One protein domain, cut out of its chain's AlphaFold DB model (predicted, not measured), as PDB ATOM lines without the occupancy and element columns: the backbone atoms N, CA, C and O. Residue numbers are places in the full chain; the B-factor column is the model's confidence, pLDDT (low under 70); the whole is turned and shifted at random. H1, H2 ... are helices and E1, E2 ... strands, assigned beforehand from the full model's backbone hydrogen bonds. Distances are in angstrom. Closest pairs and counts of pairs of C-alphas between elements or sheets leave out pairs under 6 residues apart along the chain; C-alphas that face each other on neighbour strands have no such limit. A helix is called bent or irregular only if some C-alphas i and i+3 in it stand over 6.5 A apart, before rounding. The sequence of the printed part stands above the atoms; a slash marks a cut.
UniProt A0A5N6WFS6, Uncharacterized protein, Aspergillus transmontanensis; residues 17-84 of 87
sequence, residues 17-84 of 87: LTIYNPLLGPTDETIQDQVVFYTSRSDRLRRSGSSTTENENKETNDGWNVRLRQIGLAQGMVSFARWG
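Overview. This is residues 17 to 84 of the 87 residues of an uncharacterized protein of Aspergillus transmontanensis (UniProt A0A5N6WFS6). One long helix, H3, makes most of the length, and a small two-stranded ribbon, E1 and E2, lies beside its middle part with the short helix H1. After the ribbon the chain goes on through H2 and folds back through a loop to the start of H3; residues 47 to 55 stick out at this end, and residues 76 to 84, of which 76 to 83 belong to H3, stick out at the other. The printed part has 68 residues, with three named helices and two named strands in the order E1, H1, E2, H2, H3; E1 and E2 are antiparallel, and the class is mostly helix. The whole is loose, with a radius of gyration of the C-alphas of 14.5 A, and spans 49 by 21 by 17 A.

Arrangement. Strand E1, residues 17 to 20, and strand E2, residues 35 to 40, are antiparallel neighbours, with 174 degrees between their directions. N 17 and O 39, 2.9 A apart, and N 39 and O 17, 3.0 A apart, are within hydrogen-bond range; C-alphas 18 and 38 face each other at 4.6 A. Helix H1, residues 28 to 34, joins E2 by a tight link. The closest C-alphas of E1 and H1 are those of Tyr 20 and Gln 34, 5.2 A apart. Helix H2, residues 41 to 48, follows E2 by a tight link and is apart from E1 and H1. Helix H3, residues 56 to 83, is near E1 and E2, with 6 pairs of C-alphas within 10 A to each, made by its residues 63 to 71. H1 and H3 are close but not clearly touching, and about perpendicular at 80 degrees; their closest C-alphas are those of Gln 32 and Leu 68, 6.8 A apart. H2 and H3 are apart. Every O i to N i+4 pair is within hydrogen-bond range in H2, 23 of 24 are in H3 and 0 of 3 in H1, where 3 of 4 O i to N i+3 pairs are.

Along the chain. E1 begins at C-alpha 17 (-26.479, 11.193, -36.667) and is 10.0 A long. H1 is 10.2 A long and irregular, C-alphas 29 and 32 being 7.7 A apart. E2 measures 13.6 A and H2 10.8 A. H3 runs 40.4 A, from C-alpha 56 (-9.663, 18.426, -46.971) to C-alpha 83 (-25.891, 10.322, -10.856).

Size, cuts and confidence. The two C-alphas farthest apart are those of Ser 51 and Gly 84, at 49.0 A. The printed part has no cut and no long link. The mean pLDDT of the printed part is 81.9; residues 47 to 62 are under 70.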
ATOM      1  N   LEU A  17     -26.129  12.409 -37.397       93.62
ATOM      2  CA  LEU A  17     -26.479  11.193 -36.667       93.62
ATOM      3  C   LEU A  17     -25.198  10.418 -36.360       93.62
ATOM      4  O   LEU A  17     -24.373  10.215 -37.254       93.62
ATOM      5  N   THR A  18     -25.089   9.942 -35.124       94.81
ATOM      6  CA  THR A  18     -23.969   9.130 -34.642       94.81
ATOM      7  C   THR A  18     -24.508   7.862 -33.993       94.81
ATOM      8  O   THR A  18     -25.415   7.936 -33.165       94.81
ATOM      9  N   ILE A  19     -23.930   6.712 -34.334       95.25
ATOM     10  CA  ILE A  19     -24.128   5.450 -33.613       95.25
ATOM     11  C   ILE A  19     -22.796   5.113 -32.956       95.25
ATOM     12  O   ILE A  19     -21.779   5.000 -33.644       95.25
ATOM     13  N   TYR A  20     -22.801   4.973 -31.633       95.06
ATOM     14  CA  TYR A  20     -21.599   4.696 -30.855       95.06
ATOM     15  C   TYR A  20     -21.853   3.633 -29.784       95.06
ATOM     16  O   TYR A  20     -22.986   3.446 -29.336       95.06
ATOM     17  N   ASN A  21     -20.790   2.945 -29.373       95.88
ATOM     18  CA  ASN A  21     -20.787   2.017 -28.249       95.88
ATOM     19  C   ASN A  21     -19.649   2.402 -27.285       95.88
ATOM     20  O   ASN A  21     -18.485   2.203 -27.636       95.88
ATOM     21  N   PRO A  22     -19.956   2.901 -26.070       94.19
ATOM     22  CA  PRO A  22     -18.940   3.299 -25.090       94.19
ATOM     23  C   PRO A  22     -17.920   2.206 -24.751       94.19
ATOM     24  O   PRO A  22     -16.794   2.510 -24.373       94.19
ATOM     25  N   LEU A  23     -18.294   0.929 -24.892       95.31
ATOM     26  CA  LEU A  23     -17.420  -0.198 -24.558       95.31
ATOM     27  C   LEU A  23     -16.293  -0.430 -25.574       95.31
ATOM     28  O   LEU A  23     -15.349  -1.145 -25.254       95.31
ATOM     29  N   LEU A  24     -16.380   0.139 -26.780       96.38
ATOM     30  CA  LEU A  24     -15.334  -0.007 -27.802       96.38
ATOM     31  C   LEU A  24     -14.136   0.926 -27.574       96.38
ATOM     32  O   LEU A  24     -13.092   0.724 -28.178       96.38
ATOM     33  N   GLY A  25     -14.272   1.912 -26.687       93.50
ATOM     34  CA  GLY A  25     -13.213   2.853 -26.339       93.50
ATOM     35  C   GLY A  25     -13.440   3.396 -24.935       93.50
ATOM     36  O   GLY A  25     -13.983   4.483 -24.791       93.50
ATOM     37  N   PRO A  26     -13.124   2.639 -23.875       89.12
ATOM     38  CA  PRO A  26     -13.539   2.971 -22.512       89.12
ATOM     39  C   PRO A  26     -12.785   4.160 -21.890       89.12
ATOM     40  O   PRO A  26     -13.101   4.540 -20.762       89.12
ATOM     41  N   THR A  27     -11.793   4.728 -22.582       88.62
ATOM     42  CA  THR A  27     -10.985   5.861 -22.106       88.62
ATOM     43  C   THR A  27     -11.210   7.108 -22.962       88.62
ATOM     44  O   THR A  27     -11.725   7.017 -24.075       88.62
ATOM     45  N   ASP A  28     -10.808   8.278 -22.455       81.69
ATOM     46  CA  ASP A  28     -10.947   9.553 -23.175       81.69
ATOM     47  C   ASP A  28     -10.136   9.558 -24.484       81.69
ATOM     48  O   ASP A  28     -10.605  10.005 -25.530       81.69
ATOM     49  N   GLU A  29      -8.956   8.937 -24.459       87.19
ATOM     50  CA  GLU A  29      -8.060   8.822 -25.612       87.19
ATOM     51  C   GLU A  29      -8.634   7.927 -26.722       87.19
ATOM     52  O   GLU A  29      -8.221   8.038 -27.874       87.19
ATOM     53  N   THR A  30      -9.588   7.048 -26.388       91.50
ATOM     54  CA  THR A  30     -10.184   6.058 -27.303       91.50
ATOM     55  C   THR A  30     -11.637   6.378 -27.667       91.50
ATOM     56  O   THR A  30     -12.318   5.562 -28.284       91.50
ATOM     57  N   ILE A  31     -12.136   7.589 -27.371       88.12
ATOM     58  CA  ILE A  31     -13.522   7.992 -27.699       88.12
ATOM     59  C   ILE A  31     -13.820   7.860 -29.199       88.12
ATOM     60  O   ILE A  31     -14.939   7.520 -29.588       88.12
ATOM     61  N   GLN A  32     -12.828   8.088 -30.056       90.69
ATOM     62  CA  GLN A  32     -12.963   7.894 -31.499       90.69
ATOM     63  C   GLN A  32     -13.349   6.452 -31.865       90.69
ATOM     64  O   GLN A  32     -14.191   6.262 -32.746       90.69
ATOM     65  N   ASP A  33     -12.808   5.460 -31.160       94.75
ATOM     66  CA  ASP A  33     -13.047   4.036 -31.419       94.75
ATOM     67  C   ASP A  33     -14.467   3.607 -31.026       94.75
ATOM     68  O   ASP A  33     -14.978   2.583 -31.481       94.75
ATOM     69  N   GLN A  34     -15.157   4.426 -30.227       94.62
ATOM     70  CA  GLN A  34     -16.552   4.198 -29.871       94.62
ATOM     71  C   GLN A  34     -17.505   4.387 -31.057       94.62
ATOM     72  O   GLN A  34     -18.622   3.864 -31.023       94.62
ATOM     73  N   VAL A  35     -17.120   5.152 -32.084       93.81
ATOM     74  CA  VAL A  35     -18.006   5.536 -33.193       93.81
ATOM     75  C   VAL A  35     -18.053   4.444 -34.255       93.81
ATOM     76  O   VAL A  35     -17.107   4.247 -35.008       93.81
ATOM     77  N   VAL A  36     -19.207   3.792 -34.386       95.31
ATOM     78  CA  VAL A  36     -19.434   2.749 -35.402       95.31
ATOM     79  C   VAL A  36     -19.998   3.348 -36.692       95.31
ATOM     80  O   VAL A  36     -19.760   2.839 -37.785       95.31
ATOM     81  N   PHE A  37     -20.749   4.446 -36.584       93.12
ATOM     82  CA  PHE A  37     -21.294   5.152 -37.738       93.12
ATOM     83  C   PHE A  37     -21.454   6.642 -37.457       93.12
ATOM     84  O   PHE A  37     -21.904   7.041 -36.380       93.12
ATOM     85  N   TYR A  38     -21.163   7.458 -38.468       91.75
ATOM     86  CA  TYR A  38     -21.416   8.891 -38.446       91.75
ATOM     87  C   TYR A  38     -21.886   9.385 -39.813       91.75
ATOM     88  O   TYR A  38     -21.331   9.022 -40.851       91.75
ATOM     89  N   THR A  39     -22.880  10.271 -39.821       89.94
ATOM     90  CA  THR A  39     -23.254  11.030 -41.017       89.94
ATOM     91  C   THR A  39     -23.671  12.448 -40.653       89.94
ATOM     92  O   THR A  39     -24.305  12.680 -39.626       89.94
ATOM     93  N   SER A  40     -23.355  13.408 -41.521       90.00
ATOM     94  CA  SER A  40     -23.764  14.806 -41.382       90.00
ATOM     95  C   SER A  40     -24.296  15.359 -42.705       90.00
ATOM     96  O   SER A  40     -24.134  14.748 -43.767       90.00
ATOM     97  N   ARG A  41     -24.970  16.515 -42.671       85.06
ATOM     98  CA  ARG A  41     -25.333  17.238 -43.908       85.06
ATOM     99  C   ARG A  41     -24.090  17.623 -44.711       85.06
ATOM    100  O   ARG A  41     -24.071  17.407 -45.918       85.06
ATOM    101  N   SER A  42     -23.049  18.118 -44.044       81.31
ATOM    102  CA  SER A  42     -21.792  18.528 -44.680       81.31
ATOM    103  C   SER A  42     -21.080  17.354 -45.358       81.31
ATOM    104  O   SER A  42     -20.663  17.481 -46.506       81.31
ATOM    105  N   ASP A  43     -21.017  16.191 -44.705       77.94
ATOM    106  CA  ASP A  43     -20.418  14.970 -45.264       77.94
ATOM    107  C   ASP A  43     -21.174  14.512 -46.522       77.94
ATOM    108  O   ASP A  43     -20.568  14.102 -47.512       77.94
ATOM    109  N   ARG A  44     -22.511  14.616 -46.506       78.69
ATOM    110  CA  ARG A  44     -23.361  14.254 -47.650       78.69
ATOM    111  C   ARG A  44     -23.183  15.205 -48.834       78.69
ATOM    112  O   ARG A  44     -23.118  14.731 -49.967       78.69
ATOM    113  N   LEU A  45     -23.062  16.510 -48.584       77.56
ATOM    114  CA  LEU A  45     -22.798  17.507 -49.627       77.56
ATOM    115  C   LEU A  45     -21.412  17.310 -50.256       77.56
ATOM    116  O   LEU A  45     -21.298  17.337 -51.480       77.56
ATOM    117  N   ARG A  46     -20.383  17.014 -49.448       70.75
ATOM    118  CA  ARG A  46     -19.029  16.701 -49.943       70.75
ATOM    119  C   ARG A  46     -19.005  15.449 -50.816       70.75
ATOM    120  O   ARG A  46     -18.440  15.474 -51.906       70.75
ATOM    121  N   ARG A  47     -19.684  14.374 -50.393       68.75
ATOM    122  CA  ARG A  47     -19.767  13.128 -51.179       68.75
ATOM    123  C   ARG A  47     -20.468  13.319 -52.528       68.75
ATOM    124  O   ARG A  47     -20.187  12.581 -53.464       68.75
ATOM    125  N   SER A  48     -21.366  14.298 -52.630       67.31
ATOM    126  CA  SER A  48     -22.084  14.614 -53.869       67.31
ATOM    127  C   SER A  48     -21.297  15.506 -54.842       67.31
ATOM    128  O   SER A  48     -21.735  15.643 -55.981       67.31
ATOM    129  N   GLY A  49     -20.186  16.127 -54.423       63.78
ATOM    130  CA  GLY A  49     -19.478  17.165 -55.190       63.78
ATOM    131  C   GLY A  49     -17.979  16.921 -55.406       63.78
ATOM    132  O   GLY A  49     -17.245  17.875 -55.638       63.78
ATOM    133  N   SER A  50     -17.495  15.682 -55.279       54.88
ATOM    134  CA  SER A  50     -16.055  15.382 -55.274       54.88
ATOM    135  C   SER A  50     -15.392  15.558 -56.652       54.88
ATOM    136  O   SER A  50     -15.351  14.643 -57.471       54.88
ATOM    137  N   SER A  51     -14.834  16.751 -56.872       50.88
ATOM    138  CA  SER A  51     -13.689  17.013 -57.752       50.88
ATOM    139  C   SER A  51     -12.933  18.249 -57.244       50.88
ATOM    140  O   SER A  51     -13.160  19.342 -57.753       50.88
ATOM    141  N   THR A  52     -12.112  18.125 -56.194       50.25
ATOM    142  CA  THR A  52     -10.851  18.882 -55.976       50.25
ATOM    143  C   THR A  52     -10.287  18.597 -54.581       50.25
ATOM    144  O   THR A  52     -10.831  18.991 -53.554       50.25
ATOM    145  N   THR A  53      -9.175  17.875 -54.582       56.25
ATOM    146  CA  THR A  53      -8.330  17.488 -53.453       56.25
ATOM    147  C   THR A  53      -7.347  18.617 -53.151       56.25
ATOM    148  O   THR A  53      -6.642  18.999 -54.073       56.25
ATOM    149  N   GLU A  54      -7.307  19.145 -51.917       51.56
ATOM    150  CA  GLU A  54      -6.101  19.715 -51.251       51.56
ATOM    151  C   GLU A  54      -6.431  20.434 -49.918       51.56
ATOM    152  O   GLU A  54      -5.618  20.409 -48.998       51.56
ATOM    153  N   ASN A  55      -7.648  20.968 -49.730       49.50
ATOM    154  CA  ASN A  55      -8.085  21.615 -48.467       49.50
ATOM    155  C   ASN A  55      -8.755  20.669 -47.443       49.50
ATOM    156  O   ASN A  55      -9.189  21.098 -46.375       49.50
ATOM    157  N   GLU A  56      -8.846  19.373 -47.741       51.78
ATOM    158  CA  GLU A  56      -9.663  18.426 -46.971       51.78
ATOM    159  C   GLU A  56      -9.070  18.073 -45.597       51.78
ATOM    160  O   GLU A  56      -9.818  17.931 -44.636       51.78
ATOM    161  N   ASN A  57      -7.742  17.992 -45.450       50.16
ATOM    162  CA  ASN A  57      -7.112  17.432 -44.241       50.16
ATOM    163  C   ASN A  57      -7.237  18.288 -42.970       50.16
ATOM    164  O   ASN A  57      -7.177  17.758 -41.862       50.16
ATOM    165  N   LYS A  58      -7.384  19.611 -43.101       50.62
ATOM    166  CA  LYS A  58      -7.534  20.501 -41.938       50.62
ATOM    167  C   LYS A  58      -8.993  20.558 -41.478       50.62
ATOM    168  O   LYS A  58      -9.275  20.452 -40.289       50.62
ATOM    169  N   GLU A  59      -9.918  20.601 -42.435       50.47
ATOM    170  CA  GLU A  59     -11.360  20.603 -42.177       50.47
ATOM    171  C   GLU A  59     -11.889  19.242 -41.691       50.47
ATOM    172  O   GLU A  59     -12.861  19.199 -40.933       50.47
ATOM    173  N   THR A  60     -11.264  18.121 -42.080       59.75
ATOM    174  CA  THR A  60     -11.615  16.786 -41.559       59.75
ATOM    175  C   THR A  60     -11.286  16.649 -40.078       59.75
ATOM    176  O   THR A  60     -12.085  16.073 -39.339       59.75
ATOM    177  N   ASN A  61     -10.161  17.215 -39.627       61.28
ATOM    178  CA  ASN A  61      -9.747  17.175 -38.224       61.28
ATOM    179  C   ASN A  61     -10.655  18.056 -37.348       61.28
ATOM    180  O   ASN A  61     -11.163  17.606 -36.320       61.28
ATOM    181  N   ASP A  62     -10.978  19.269 -37.801       69.81
ATOM    182  CA  ASP A  62     -11.949  20.137 -37.118       69.81
ATOM    183  C   ASP A  62     -13.342  19.494 -37.060       69.81
ATOM    184  O   ASP A  62     -13.999  19.489 -36.014       69.81
ATOM    185  N   GLY A  63     -13.765  18.870 -38.165       79.44
ATOM    186  CA  GLY A  63     -14.992  18.087 -38.224       79.44
ATOM    187  C   GLY A  63     -14.991  16.924 -37.235       79.44
ATOM    188  O   GLY A  63     -16.020  16.654 -36.621       79.44
ATOM    189  N   TRP A  64     -13.851  16.264 -37.037       82.19
ATOM    190  CA  TRP A  64     -13.712  15.158 -36.094       82.19
ATOM    191  C   TRP A  64     -13.754  15.618 -34.632       82.19
ATOM    192  O   TRP A  64     -14.498  15.056 -33.830       82.19
ATOM    193  N   ASN A  65     -13.071  16.713 -34.296       86.94
ATOM    194  CA  ASN A  65     -13.123  17.309 -32.957       86.94
ATOM    195  C   ASN A  65     -14.552  17.705 -32.550       86.94
ATOM    196  O   ASN A  65     -14.955  17.513 -31.401       86.94
ATOM    197  N   VAL A  66     -15.351  18.224 -33.488       88.62
ATOM    198  CA  VAL A  66     -16.770  18.527 -33.237       88.62
ATOM    199  C   VAL A  66     -17.569  17.255 -32.935       88.62
ATOM    200  O   VAL A  66     -18.378  17.263 -32.006       88.62
ATOM    201  N   ARG A  67     -17.319  16.155 -33.657       89.56
ATOM    202  CA  ARG A  67     -17.979  14.858 -33.417       89.56
ATOM    203  C   ARG A  67     -17.679  14.327 -32.020       89.56
ATOM    204  O   ARG A  67     -18.606  13.957 -31.303       89.56
ATOM    205  N   LEU A  68     -16.409  14.343 -31.615       90.94
ATOM    206  CA  LEU A  68     -15.990  13.875 -30.290       90.94
ATOM    207  C   LEU A  68     -16.653  14.686 -29.171       90.94
ATOM    208  O   LEU A  68     -17.176  14.108 -28.222       90.94
ATOM    209  N   ARG A  69     -16.747  16.015 -29.322       91.69
ATOM    210  CA  ARG A  69     -17.469  16.874 -28.365       91.69
ATOM    211  C   ARG A  69     -18.960  16.544 -28.280       91.69
ATOM    212  O   ARG A  69     -19.510  16.544 -27.184       91.69
ATOM    213  N   GLN A  70     -19.620  16.255 -29.407       92.31
ATOM    214  CA  GLN A  70     -21.034  15.851 -29.419       92.31
ATOM    215  C   GLN A  70     -21.254  14.536 -28.657       92.31
ATOM    216  O   GLN A  70     -22.204  14.427 -27.882       92.31
ATOM    217  N   ILE A  71     -20.361  13.560 -28.845       92.44
ATOM    218  CA  ILE A  71     -20.419  12.264 -28.154       92.44
ATOM    219  C   ILE A  71     -20.163  12.446 -26.657       92.44
ATOM    220  O   ILE A  71     -20.976  12.008 -25.845       92.44
ATOM    221  N   GLY A  72     -19.087  13.150 -26.295       92.12
ATOM    222  CA  GLY A  72     -18.747  13.427 -24.900       92.12
ATOM    223  C   GLY A  72     -19.861  14.176 -24.166       92.12
ATOM    224  O   GLY A  72     -20.203  13.819 -23.040       92.12
ATOM    225  N   LEU A  73     -20.511  15.150 -24.818       93.44
ATOM    226  CA  LEU A  73     -21.671  15.844 -24.252       93.44
ATOM    227  C   LEU A  73     -22.836  14.883 -23.993       93.44
ATOM    228  O   LEU A  73     -23.403  14.899 -22.901       93.44
ATOM    229  N   ALA A  74     -23.181  14.032 -24.963       93.25
ATOM    230  CA  ALA A  74     -24.256  13.057 -24.794       93.25
ATOM    231  C   ALA A  74     -23.968  12.101 -23.622       93.25
ATOM    232  O   ALA A  74     -24.838  11.865 -22.784       93.25
ATOM    233  N   GLN A  75     -22.733  11.609 -23.511       92.12
ATOM    234  CA  GLN A  75     -22.307  10.748 -22.403       92.12
ATOM    235  C   GLN A  75     -22.321  11.470 -21.055       92.12
ATOM    236  O   GLN A  75     -22.759  10.898 -20.050       92.12
ATOM    237  N   GLY A  76     -21.884  12.730 -21.034       91.88
ATOM    238  CA  GLY A  76     -21.938  13.594 -19.862       91.88
ATOM    239  C   GLY A  76     -23.373  13.810 -19.388       91.88
ATOM    240  O   GLY A  76     -23.653  13.616 -18.209       91.88
ATOM    241  N   MET A  77     -24.301  14.110 -20.302       94.88
ATOM    242  CA  MET A  77     -25.727  14.271 -19.989       94.88
ATOM    243  C   MET A  77     -26.355  12.981 -19.448       94.88
ATOM    244  O   MET A  77     -27.101  13.034 -18.473       94.88
ATOM    245  N   VAL A  78     -26.031  11.820 -20.029       92.94
ATOM    246  CA  VAL A  78     -26.510  10.515 -19.534       92.94
ATOM    247  C   VAL A  78     -25.964  10.227 -18.135       92.94
ATOM    248  O   VAL A  78     -26.706   9.800 -17.250       92.94
ATOM    249  N   SER A  79     -24.675  10.482 -17.915       90.81
ATOM    250  CA  SER A  79     -24.038  10.285 -16.610       90.81
ATOM    251  C   SER A  79     -24.605  11.234 -15.559       90.81
ATOM    252  O   SER A  79     -24.878  10.804 -14.440       90.81
ATOM    253  N   PHE A  80     -24.845  12.491 -15.934       92.50
ATOM    254  CA  PHE A  80     -25.480  13.489 -15.086       92.50
ATOM    255  C   PHE A  80     -26.926  13.117 -14.750       92.50
ATOM    256  O   PHE A  80     -27.310  13.200 -13.597       92.50
ATOM    257  N   ALA A  81     -27.731  12.641 -15.699       92.81
ATOM    258  CA  ALA A  81     -29.098  12.214 -15.395       92.81
ATOM    259  C   ALA A  81     -29.142  10.986 -14.465       92.81
ATOM    260  O   ALA A  81     -30.078  10.829 -13.687       92.81
ATOM    261  N   ARG A  82     -28.132  10.111 -14.542       90.75
ATOM    262  CA  ARG A  82     -28.041   8.898 -13.718       90.75
ATOM    263  C   ARG A  82     -27.539   9.159 -12.296       90.75
ATOM    264  O   ARG A  82     -27.965   8.464 -11.382       90.75
ATOM    265  N   TRP A  83     -26.613  10.103 -12.122       84.44
ATOM    266  CA  TRP A  83     -25.891  10.322 -10.856       84.44
ATOM    267  C   TRP A  83     -25.982  11.748 -10.313       84.44
ATOM    268  O   TRP A  83     -25.463  12.033  -9.235       84.44
ATOM    269  N   GLY A  84     -26.581  12.663 -11.067       77.88
ATOM    270  CA  GLY A  84     -26.809  14.033 -10.645       77.88
ATOM    271  C   GLY A  84     -27.780  14.080  -9.468       77.88
ATOM    272  O   GLY A  84     -28.582  13.158  -9.295       77.88
TER     273      GLY A  84